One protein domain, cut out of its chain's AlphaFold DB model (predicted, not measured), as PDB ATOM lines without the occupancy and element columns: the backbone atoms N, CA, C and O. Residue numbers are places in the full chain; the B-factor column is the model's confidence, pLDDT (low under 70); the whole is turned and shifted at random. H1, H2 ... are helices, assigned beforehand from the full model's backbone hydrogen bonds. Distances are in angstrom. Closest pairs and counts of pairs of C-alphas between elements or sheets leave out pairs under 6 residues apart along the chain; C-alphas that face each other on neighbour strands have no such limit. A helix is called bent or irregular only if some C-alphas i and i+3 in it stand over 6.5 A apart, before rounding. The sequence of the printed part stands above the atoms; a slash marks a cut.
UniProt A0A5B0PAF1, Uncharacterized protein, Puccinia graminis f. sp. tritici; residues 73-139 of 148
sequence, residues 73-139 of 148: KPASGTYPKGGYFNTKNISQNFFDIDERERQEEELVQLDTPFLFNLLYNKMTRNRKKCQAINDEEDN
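AT A GLANCE: This is residues 73 to 139 of the 148 residues of an uncharacterized protein of Puccinia graminis f. sp. tritici (UniProt A0A5B0PAF1). Picture an open L of two helices, H2 and H3, that meet near their ends in a corner; H3 is the long arm, and residues 118 to 139 stick out from the rest. A loose coil, residues 73 to 91, lies on the other side of H2 from H3 and leads through the small turn H1 into H2. The printed part has 67 residues with three named helices, in the order H1, H2, H3, and no named strand; the class is all helix. The whole is extended, with a radius of gyration of the C-alphas of 18.2 A and spans of 59 by 24 by 17 A, the length made by the arm H3.

HOW THE PARTS SIT: Start at Lys 73 and pass the 19 residues without a named element to reach H1, residues 92 to 95. A tight link of one residue leads to H2, residues 97 to 111; the two are close but not clearly touching, their closest C-alphas, those of Asn 93 and Glu 99, being 6.7 A apart. Another tight link leads to H3, residues 113 to 137. H2 and H3 are close but not clearly touching, with the closest C-alphas, those of Val 108 and Phe 116, 5.9 A apart. Their lines are about perpendicular, at 82 degrees. H1 and H3 are apart. In H3 every O i to N i+4 pair is within hydrogen-bond range, in H2 10 of 11 are, and H1 is too short for such a pair.

IN THESE COORDINATES: Find C-alpha 92 at (88.501, 147.105, 81.933), where H1 begins; it covers 5.7 A. From C-alpha 97 at (92.327, 137.402, 84.384), H2 runs 20.0 A to residue 111; it is neither bent nor irregular, but only just: C-alphas 108 and 111 are 6.2 A apart. H3 runs 36.5 A from Pro 113 to C-alpha 137 at (81.691, 96.807, 89.471).

THE WHOLE: Look to Lys 88 and Asn 139 for the two C-alphas farthest apart, 59.2 A. The printed part has no cut, and neither link between helices is long. The mean pLDDT of the printed part is 82.5, and residues 130 to 139 are under 70.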
ATOM      1  N   LYS A  73      81.826 136.238 106.083       84.44
ATOM      2  CA  LYS A  73      81.244 136.880 104.905       84.44
ATOM      3  C   LYS A  73      82.197 137.913 104.319       84.44
ATOM      4  O   LYS A  73      82.877 138.595 105.088       84.44
ATOM      5  N   PRO A  74      82.185 138.089 102.987       83.81
ATOM      6  CA  PRO A  74      82.958 139.137 102.349       83.81
ATOM      7  C   PRO A  74      82.492 140.518 102.806       83.81
ATOM      8  O   PRO A  74      81.351 140.718 103.254       83.81
ATOM      9  N   ALA A  75      83.383 141.497 102.659       84.19
ATOM     10  CA  ALA A  75      83.073 142.883 102.968       84.19
ATOM     11  C   ALA A  75      81.819 143.347 102.205       84.19
ATOM     12  O   ALA A  75      81.649 143.124 101.005       84.19
ATOM     13  N   SER A  76      80.895 143.993 102.914       84.50
ATOM     14  CA  SER A  76      79.660 144.497 102.309       84.50
ATOM     15  C   SER A  76      79.917 145.812 101.573       84.50
ATOM     16  O   SER A  76      80.571 146.702 102.108       84.50
ATOM     17  N   GLY A  77      79.340 145.970 100.380       85.88
ATOM     18  CA  GLY A  77      79.411 147.216  99.611       85.88
ATOM     19  C   GLY A  77      80.143 147.075  98.280       85.88
ATOM     20  O   GLY A  77      80.417 145.971  97.813       85.88
ATOM     21  N   THR A  78      80.431 148.218  97.661       84.94
ATOM     22  CA  THR A  78      81.067 148.284  96.344       84.94
ATOM     23  C   THR A  78      82.576 148.050  96.422       84.94
ATOM     24  O   THR A  78      83.254 148.665  97.251       84.94
ATOM     25  N   TYR A  79      83.107 147.251  95.498       80.38
ATOM     26  CA  TYR A  79      84.542 147.087  95.258       80.38
ATOM     27  C   TYR A  79      85.238 148.451  95.069       80.38
ATOM     28  O   TYR A  79      84.630 149.356  94.481       80.38
ATOM     29  N   PRO A  80      86.475 148.658  95.572       76.75
ATOM     30  CA  PRO A  80      87.399 147.683  96.181       76.75
ATOM     31  C   PRO A  80      87.187 147.414  97.674       76.75
ATOM     32  O   PRO A  80      87.839 146.555  98.244       76.75
ATOM     33  N   LYS A  81      86.291 148.150  98.339       78.50
ATOM     34  CA  LYS A  81      86.074 148.014  99.792       78.50
ATOM     35  C   LYS A  81      84.983 147.003 100.159       78.50
ATOM     36  O   LYS A  81      84.715 146.812 101.340       78.50
ATOM     37  N   GLY A  82      84.326 146.413  99.168       82.81
ATOM     38  CA  GLY A  82      83.264 145.430  99.339       82.81
ATOM     39  C   GLY A  82      83.208 144.452  98.166       82.81
ATOM     40  O   GLY A  82      83.902 144.628  97.169       82.81
ATOM     41  N   GLY A  83      82.391 143.412  98.297       80.88
ATOM     42  CA  GLY A  83      82.440 142.237  97.427       80.88
ATOM     43  C   GLY A  83      81.702 142.330  96.090       80.88
ATOM     44  O   GLY A  83      81.686 141.337  95.368       80.88
ATOM     45  N   TYR A  84      81.059 143.453  95.739       82.38
ATOM     46  CA  TYR A  84      80.343 143.567  94.458       82.38
ATOM     47  C   TYR A  84      80.777 144.767  93.616       82.38
ATOM     48  O   TYR A  84      81.090 145.842  94.125       82.38
ATOM     49  N   PHE A  85      80.724 144.610  92.294       81.44
ATOM     50  CA  PHE A  85      80.973 145.690  91.344       81.44
ATOM     51  C   PHE A  85      79.663 146.351  90.928       81.44
ATOM     52  O   PHE A  85      78.682 145.692  90.586       81.44
ATOM     53  N   ASN A  86      79.640 147.681  90.946       82.88
ATOM     54  CA  ASN A  86      78.540 148.444  90.372       82.88
ATOM     55  C   ASN A  86      78.759 148.556  88.863       82.88
ATOM     56  O   ASN A  86      79.817 149.020  88.452       82.88
ATOM     57  N   THR A  87      77.753 148.216  88.054       83.75
ATOM     58  CA  THR A  87      77.796 148.308  86.582       83.75
ATOM     59  C   THR A  87      78.178 149.690  86.059       83.75
ATOM     60  O   THR A  87      78.777 149.792  84.996       83.75
ATOM     61  N   LYS A  88      77.900 150.751  86.822       82.62
ATOM     62  CA  LYS A  88      78.305 152.126  86.489       82.62
ATOM     63  C   LYS A  88      79.804 152.395  86.682       82.62
ATOM     64  O   LYS A  88      80.310 153.359  86.122       82.62
ATOM     65  N   ASN A  89      80.490 151.559  87.463       79.44
ATOM     66  CA  ASN A  89      81.886 151.722  87.880       79.44
ATOM     67  C   ASN A  89      82.771 150.533  87.453       79.44
ATOM     68  O   ASN A  89      83.864 150.365  87.994       79.44
ATOM     69  N   ILE A  90      82.305 149.683  86.529       83.50
ATOM     70  CA  ILE A  90      83.112 148.581  85.989       83.50
ATOM     71  C   ILE A  90      84.207 149.175  85.098       83.50
ATOM     72  O   ILE A  90      83.920 149.923  84.164       83.50
ATOM     73  N   SER A  91      85.461 148.836  85.390       81.88
ATOM     74  CA  SER A  91      86.620 149.175  84.563       81.88
ATOM     75  C   SER A  91      87.068 147.967  83.737       81.88
ATOM     76  O   SER A  91      86.644 146.839  83.984       81.88
ATOM     77  N   GLN A  92      87.952 148.184  82.761       83.44
ATOM     78  CA  GLN A  92      88.501 147.105  81.933       83.44
ATOM     79  C   GLN A  92      89.247 146.044  82.763       83.44
ATOM     80  O   GLN A  92      89.194 144.867  82.421       83.44
ATOM     81  N   ASN A  93      89.838 146.443  83.896       80.06
ATOM     82  CA  ASN A  93      90.530 145.551  84.832       80.06
ATOM     83  C   ASN A  93      89.601 144.498  85.453       80.06
ATOM     84  O   ASN A  93      90.074 143.464  85.893       80.06
ATOM     85  N   PHE A  94      88.283 144.723  85.474       80.44
ATOM     86  CA  PHE A  94      87.330 143.704  85.925       80.44
ATOM     87  C   PHE A  94      87.357 142.445  85.044       80.44
ATOM     88  O   PHE A  94      87.075 141.346  85.512       80.44
ATOM     89  N   PHE A  95      87.677 142.605  83.757       83.31
ATOM     90  CA  PHE A  95      87.803 141.496  82.811       83.31
ATOM     91  C   PHE A  95      89.229 140.953  82.729       83.31
ATOM     92  O   PHE A  95      89.476 140.031  81.950       83.31
ATOM     93  N   ASP A  96      90.155 141.529  83.493       89.00
ATOM     94  CA  ASP A  96      91.516 141.033  83.566       89.00
ATOM     95  C   ASP A  96      91.552 139.724  84.356       89.00
ATOM     96  O   ASP A  96      90.902 139.573  85.394       89.00
ATOM     97  N   ILE A  97      92.291 138.755  83.826       89.06
ATOM     98  CA  ILE A  97      92.327 137.402  84.384       89.06
ATOM     99  C   ILE A  97      93.022 137.430  85.744       89.06
ATOM    100  O   ILE A  97      92.500 136.847  86.693       89.06
ATOM    101  N   ASP A  98      94.128 138.168  85.845       89.19
ATOM    102  CA  ASP A  98      94.948 138.254  87.054       89.19
ATOM    103  C   ASP A  98      94.181 138.910  88.215       89.19
ATOM    104  O   ASP A  98      94.279 138.482  89.367       89.19
ATOM    105  N   GLU A  99      93.384 139.944  87.927       85.56
ATOM    106  CA  GLU A  99      92.572 140.623  88.943       85.56
ATOM    107  C   GLU A  99      91.427 139.729  89.440       85.56
ATOM    108  O   GLU A  99      91.157 139.679  90.643       85.56
ATOM    109  N   ARG A 100      90.791 138.970  88.538       85.50
ATOM    110  CA  ARG A 100      89.758 137.994  88.908       85.50
ATOM    111  C   ARG A 100      90.331 136.866  89.763       85.50
ATOM    112  O   ARG A 100      89.720 136.520  90.770       85.50
ATOM    113  N   GLU A 101      91.476 136.298  89.384       90.19
ATOM    114  CA  GLU A 101      92.120 135.228  90.160       90.19
ATOM    115  C   GLU A 101      92.475 135.705  91.568       90.19
ATOM    116  O   GLU A 101      92.131 135.041  92.544       90.19
ATOM    117  N   ARG A 102      93.058 136.904  91.698       87.44
ATOM    118  CA  ARG A 102      93.352 137.498  93.009       87.44
ATOM    119  C   ARG A 102      92.090 137.657  93.860       87.44
ATOM    120  O   ARG A 102      92.110 137.359  95.052       87.44
ATOM    121  N   GLN A 103      90.996 138.119  93.258       84.50
ATOM    122  CA  GLN A 103      89.726 138.287  93.960       84.50
ATOM    123  C   GLN A 103      89.140 136.942  94.412       84.50
ATOM    124  O   GLN A 103      88.631 136.831  95.527       84.50
ATOM    125  N   GLU A 104      89.188 135.921  93.557       88.88
ATOM    126  CA  GLU A 104      88.737 134.574  93.907       88.88
ATOM    127  C   GLU A 104      89.574 133.989  95.051       88.88
ATOM    128  O   GLU A 104      89.008 133.431  95.996       88.88
ATOM    129  N   GLU A 105      90.897 134.166  95.020       90.56
ATOM    130  CA  GLU A 105      91.790 133.754  96.104       90.56
ATOM    131  C   GLU A 105      91.461 134.457  97.422       90.56
ATOM    132  O   GLU A 105      91.358 133.791  98.452       90.56
ATOM    133  N   GLU A 106      91.248 135.774  97.412       89.31
ATOM    134  CA  GLU A 106      90.864 136.535  98.605       89.31
ATOM    135  C   GLU A 106      89.512 136.061  99.161       89.31
ATOM    136  O   GLU A 106      89.393 135.751 100.351       89.31
ATOM    137  N   LEU A 107      88.514 135.892  98.289       89.25
ATOM    138  CA  LEU A 107      87.184 135.427  98.677       89.25
ATOM    139  C   LEU A 107      87.232 134.035  99.327       89.25
ATOM    140  O   LEU A 107      86.533 133.764 100.310       89.25
ATOM    141  N   VAL A 108      88.047 133.141  98.769       92.50
ATOM    142  CA  VAL A 108      88.157 131.748  99.206       92.50
ATOM    143  C   VAL A 108      89.052 131.595 100.432       92.50
ATOM    144  O   VAL A 108      88.715 130.825 101.325       92.50
ATOM    145  N   GLN A 109      90.190 132.281 100.497       91.50
ATOM    146  CA  GLN A 109      91.186 132.061 101.548       91.50
ATOM    147  C   GLN A 109      90.982 132.971 102.760       91.50
ATOM    148  O   GLN A 109      91.301 132.561 103.879       91.50
ATOM    149  N   LEU A 110      90.457 134.181 102.555       89.44
ATOM    150  CA  LEU A 110      90.343 135.200 103.598       89.44
ATOM    151  C   LEU A 110      88.894 135.383 104.049       89.44
ATOM    152  O   LEU A 110      88.606 135.224 105.237       89.44
ATOM    153  N   ASP A 111      87.977 135.650 103.119       90.44
ATOM    154  CA  ASP A 111      86.601 136.020 103.471       90.44
ATOM    155  C   ASP A 111      85.738 134.820 103.883       90.44
ATOM    156  O   ASP A 111      84.974 134.898 104.849       90.44
ATOM    157  N   THR A 112      85.828 133.706 103.142       93.44
ATOM    158  CA  THR A 112      84.941 132.537 103.315       93.44
ATOM    159  C   THR A 112      85.640 131.162 103.349       93.44
ATOM    160  O   THR A 112      85.113 130.183 102.800       93.44
ATOM    161  N   PRO A 113      86.790 131.005 104.038       95.69
ATOM    162  CA  PRO A 113      87.572 129.767 103.991       95.69
ATOM    163  C   PRO A 113      86.836 128.529 104.493       95.69
ATOM    164  O   PRO A 113      87.040 127.435 103.969       95.69
ATOM    165  N   PHE A 114      85.958 128.647 105.487       96.00
ATOM    166  CA  PHE A 114      85.186 127.510 105.981       96.00
ATOM    167  C   PHE A 114      84.135 127.066 104.963       96.00
ATOM    168  O   PHE A 114      84.041 125.873 104.679       96.00
ATOM    169  N   LEU A 115      83.371 128.004 104.390       95.19
ATOM    170  CA  LEU A 115      82.337 127.686 103.403       95.19
ATOM    171  C   LEU A 115      82.948 127.052 102.153       95.19
ATOM    172  O   LEU A 115      82.468 126.008 101.702       95.19
ATOM    173  N   PHE A 116      84.024 127.646 101.628       95.31
ATOM    174  CA  PHE A 116      84.728 127.088 100.481       95.31
ATOM    175  C   PHE A 116      85.203 125.664 100.768       95.31
ATOM    176  O   PHE A 116      84.855 124.743 100.030       95.31
ATOM    177  N   ASN A 117      85.927 125.452 101.872       95.69
ATOM    178  CA  ASN A 117      86.435 124.128 102.220       95.69
ATOM    179  C   ASN A 117      85.305 123.120 102.462       95.69
ATOM    180  O   ASN A 117      85.438 121.952 102.098       95.69
ATOM    181  N   LEU A 118      84.178 123.543 103.039       95.00
ATOM    182  CA  LEU A 118      83.016 122.683 103.248       95.00
ATOM    183  C   LEU A 118      82.428 122.200 101.912       95.00
ATOM    184  O   LEU A 118      82.204 120.998 101.734       95.00
ATOM    185  N   LEU A 119      82.222 123.111 100.957       94.50
ATOM    186  CA  LEU A 119      81.716 122.787  99.620       94.50
ATOM    187  C   LEU A 119      82.724 121.959  98.816       94.50
ATOM    188  O   LEU A 119      82.360 120.924  98.252       94.50
ATOM    189  N   TYR A 120      83.992 122.366  98.820       94.31
ATOM    190  CA  TYR A 120      85.078 121.679  98.128       94.31
ATOM    191  C   TYR A 120      85.226 120.232  98.611       94.31
ATOM    192  O   TYR A 120      85.267 119.298  97.804       94.31
ATOM    193  N   ASN A 121      85.222 120.014  99.930       94.25
ATOM    194  CA  ASN A 121      85.291 118.676 100.505       94.25
ATOM    195  C   ASN A 121      84.050 117.840 100.175       94.25
ATOM    196  O   ASN A 121      84.194 116.656  99.867       94.25
ATOM    197  N   LYS A 122      82.844 118.428 100.183       93.12
ATOM    198  CA  LYS A 122      81.610 117.736  99.770       93.12
ATOM    199  C   LYS A 122      81.706 117.250  98.322       93.12
ATOM    200  O   LYS A 122      81.450 116.080  98.048       93.12
ATOM    201  N   MET A 123      82.114 118.123  97.403       92.88
ATOM    202  CA  MET A 123      82.243 117.786  95.982       92.88
ATOM    203  C   MET A 123      83.336 116.738  95.737       92.88
ATOM    204  O   MET A 123      83.124 115.775  94.999       92.88
ATOM    205  N   THR A 124      84.490 116.881  96.390       92.69
ATOM    206  CA  THR A 124      85.640 115.984  96.198       92.69
ATOM    207  C   THR A 124      85.414 114.604  96.815       92.69
ATOM    208  O   THR A 124      85.769 113.592  96.211       92.69
ATOM    209  N   ARG A 125      84.777 114.524  97.990       85.00
ATOM    210  CA  ARG A 125      84.427 113.236  98.614       85.00
ATOM    211  C   ARG A 125      83.404 112.462  97.788       85.00
ATOM    212  O   ARG A 125      83.562 111.256  97.623       85.00
ATOM    213  N   ASN A 126      82.414 113.146  97.215       76.19
ATOM    214  CA  ASN A 126      81.437 112.511  96.330       76.19
ATOM    215  C   ASN A 126      82.100 111.928  95.076       76.19
ATOM    216  O   ASN A 126      81.792 110.806  94.694       76.19
ATOM    217  N   ARG A 127      83.063 112.647  94.482       74.44
ATOM    218  CA  ARG A 127      83.842 112.142  93.340       74.44
ATOM    219  C   ARG A 127      84.602 110.857  93.666       74.44
ATOM    220  O   ARG A 127      84.500 109.899  92.909       74.44
ATOM    221  N   LYS A 128      85.307 110.819  94.802       75.50
ATOM    222  CA  LYS A 128      86.030 109.616  95.248       75.50
ATOM    223  C   LYS A 128      85.093 108.431  95.486       75.50
ATOM    224  O   LYS A 128      85.434 107.312  95.127       75.50
ATOM    225  N   LYS A 129      83.904 108.676  96.049       70.50
ATOM    226  CA  LYS A 129      82.894 107.630  96.253       70.50
ATOM    227  C   LYS A 129      82.416 107.028  94.926       70.50
ATOM    228  O   LYS A 129      82.322 105.815  94.833       70.50
ATOM    229  N   CYS A 130      82.143 107.847  93.907       64.56
ATOM    230  CA  CYS A 130      81.720 107.339  92.598       64.56
ATOM    231  C   CYS A 130      82.827 106.559  91.872       64.56
ATOM    232  O   CYS A 130      82.525 105.587  91.196       64.56
ATOM    233  N   GLN A 131      84.091 106.966  92.016       67.44
ATOM    234  CA  GLN A 131      85.223 106.239  91.428       67.44
ATOM    235  C   GLN A 131      85.379 104.843  92.046       67.44
ATOM    236  O   GLN A 131      85.451 103.873  91.308       67.44
ATOM    237  N   ALA A 132      85.301 104.734  93.377       64.44
ATOM    238  CA  ALA A 132      85.388 103.445  94.064       64.44
ATOM    239  C   ALA A 132      84.267 102.459  93.670       64.44
ATOM    240  O   ALA A 132      84.520 101.267  93.583       64.44
ATOM    241  N   ILE A 133      83.048 102.948  93.400       64.06
ATOM    242  CA  ILE A 133      81.926 102.096  92.955       64.06
ATOM    243  C   ILE A 133      82.203 101.509  91.564       64.06
ATOM    244  O   ILE A 133      81.971 100.326  91.342       64.06
ATOM    245  N   ASN A 134      82.743 102.313  90.646       60.59
ATOM    246  CA  ASN A 134      83.075 101.844  89.300       60.59
ATOM    247  C   ASN A 134      84.221 100.812  89.323       60.59
ATOM    248  O   ASN A 134      84.181  99.839  88.579       60.59
ATOM    249  N   ASP A 135      85.209 100.995  90.205       59.06
ATOM    250  CA  ASP A 135      86.335 100.062  90.359       59.06
ATOM    251  C   ASP A 135      85.917  98.714  91.004       59.06
ATOM    252  O   ASP A 135      86.594  97.696  90.819       59.06
ATOM    253  N   GLU A 136      84.812  98.696  91.762       58.31
ATOM    254  CA  GLU A 136      84.213  97.488  92.353       58.31
ATOM    255  C   GLU A 136      83.299  96.735  91.365       58.31
ATOM    256  O   GLU A 136      83.323  95.504  91.350       58.31
ATOM    257  N   GLU A 137      82.544  97.433  90.504       55.12
ATOM    258  CA  GLU A 137      81.691  96.807  89.471       55.12
ATOM    259  C   GLU A 137      82.505  96.141  88.342       55.12
ATOM    260  O   GLU A 137      82.116  95.076  87.857       55.12
ATOM    261  N   ASP A 138      83.672  96.686  87.982       53.22
ATOM    262  CA  ASP A 138      84.589  96.075  86.999       53.22
ATOM    263  C   ASP A 138      85.380  94.866  87.557       53.22
ATOM    264  O   ASP A 138      86.077  94.173  86.812       53.22
ATOM    265  N   ASN A 139      85.266  94.582  88.862       55.00
ATOM    266  CA  ASN A 139      85.930  93.463  89.542       55.00
ATOM    267  C   ASN A 139      84.978  92.321  89.940       55.00
ATOM    268  O   ASN A 139      85.381  91.475  90.740       55.00
TER     269      ASN A 139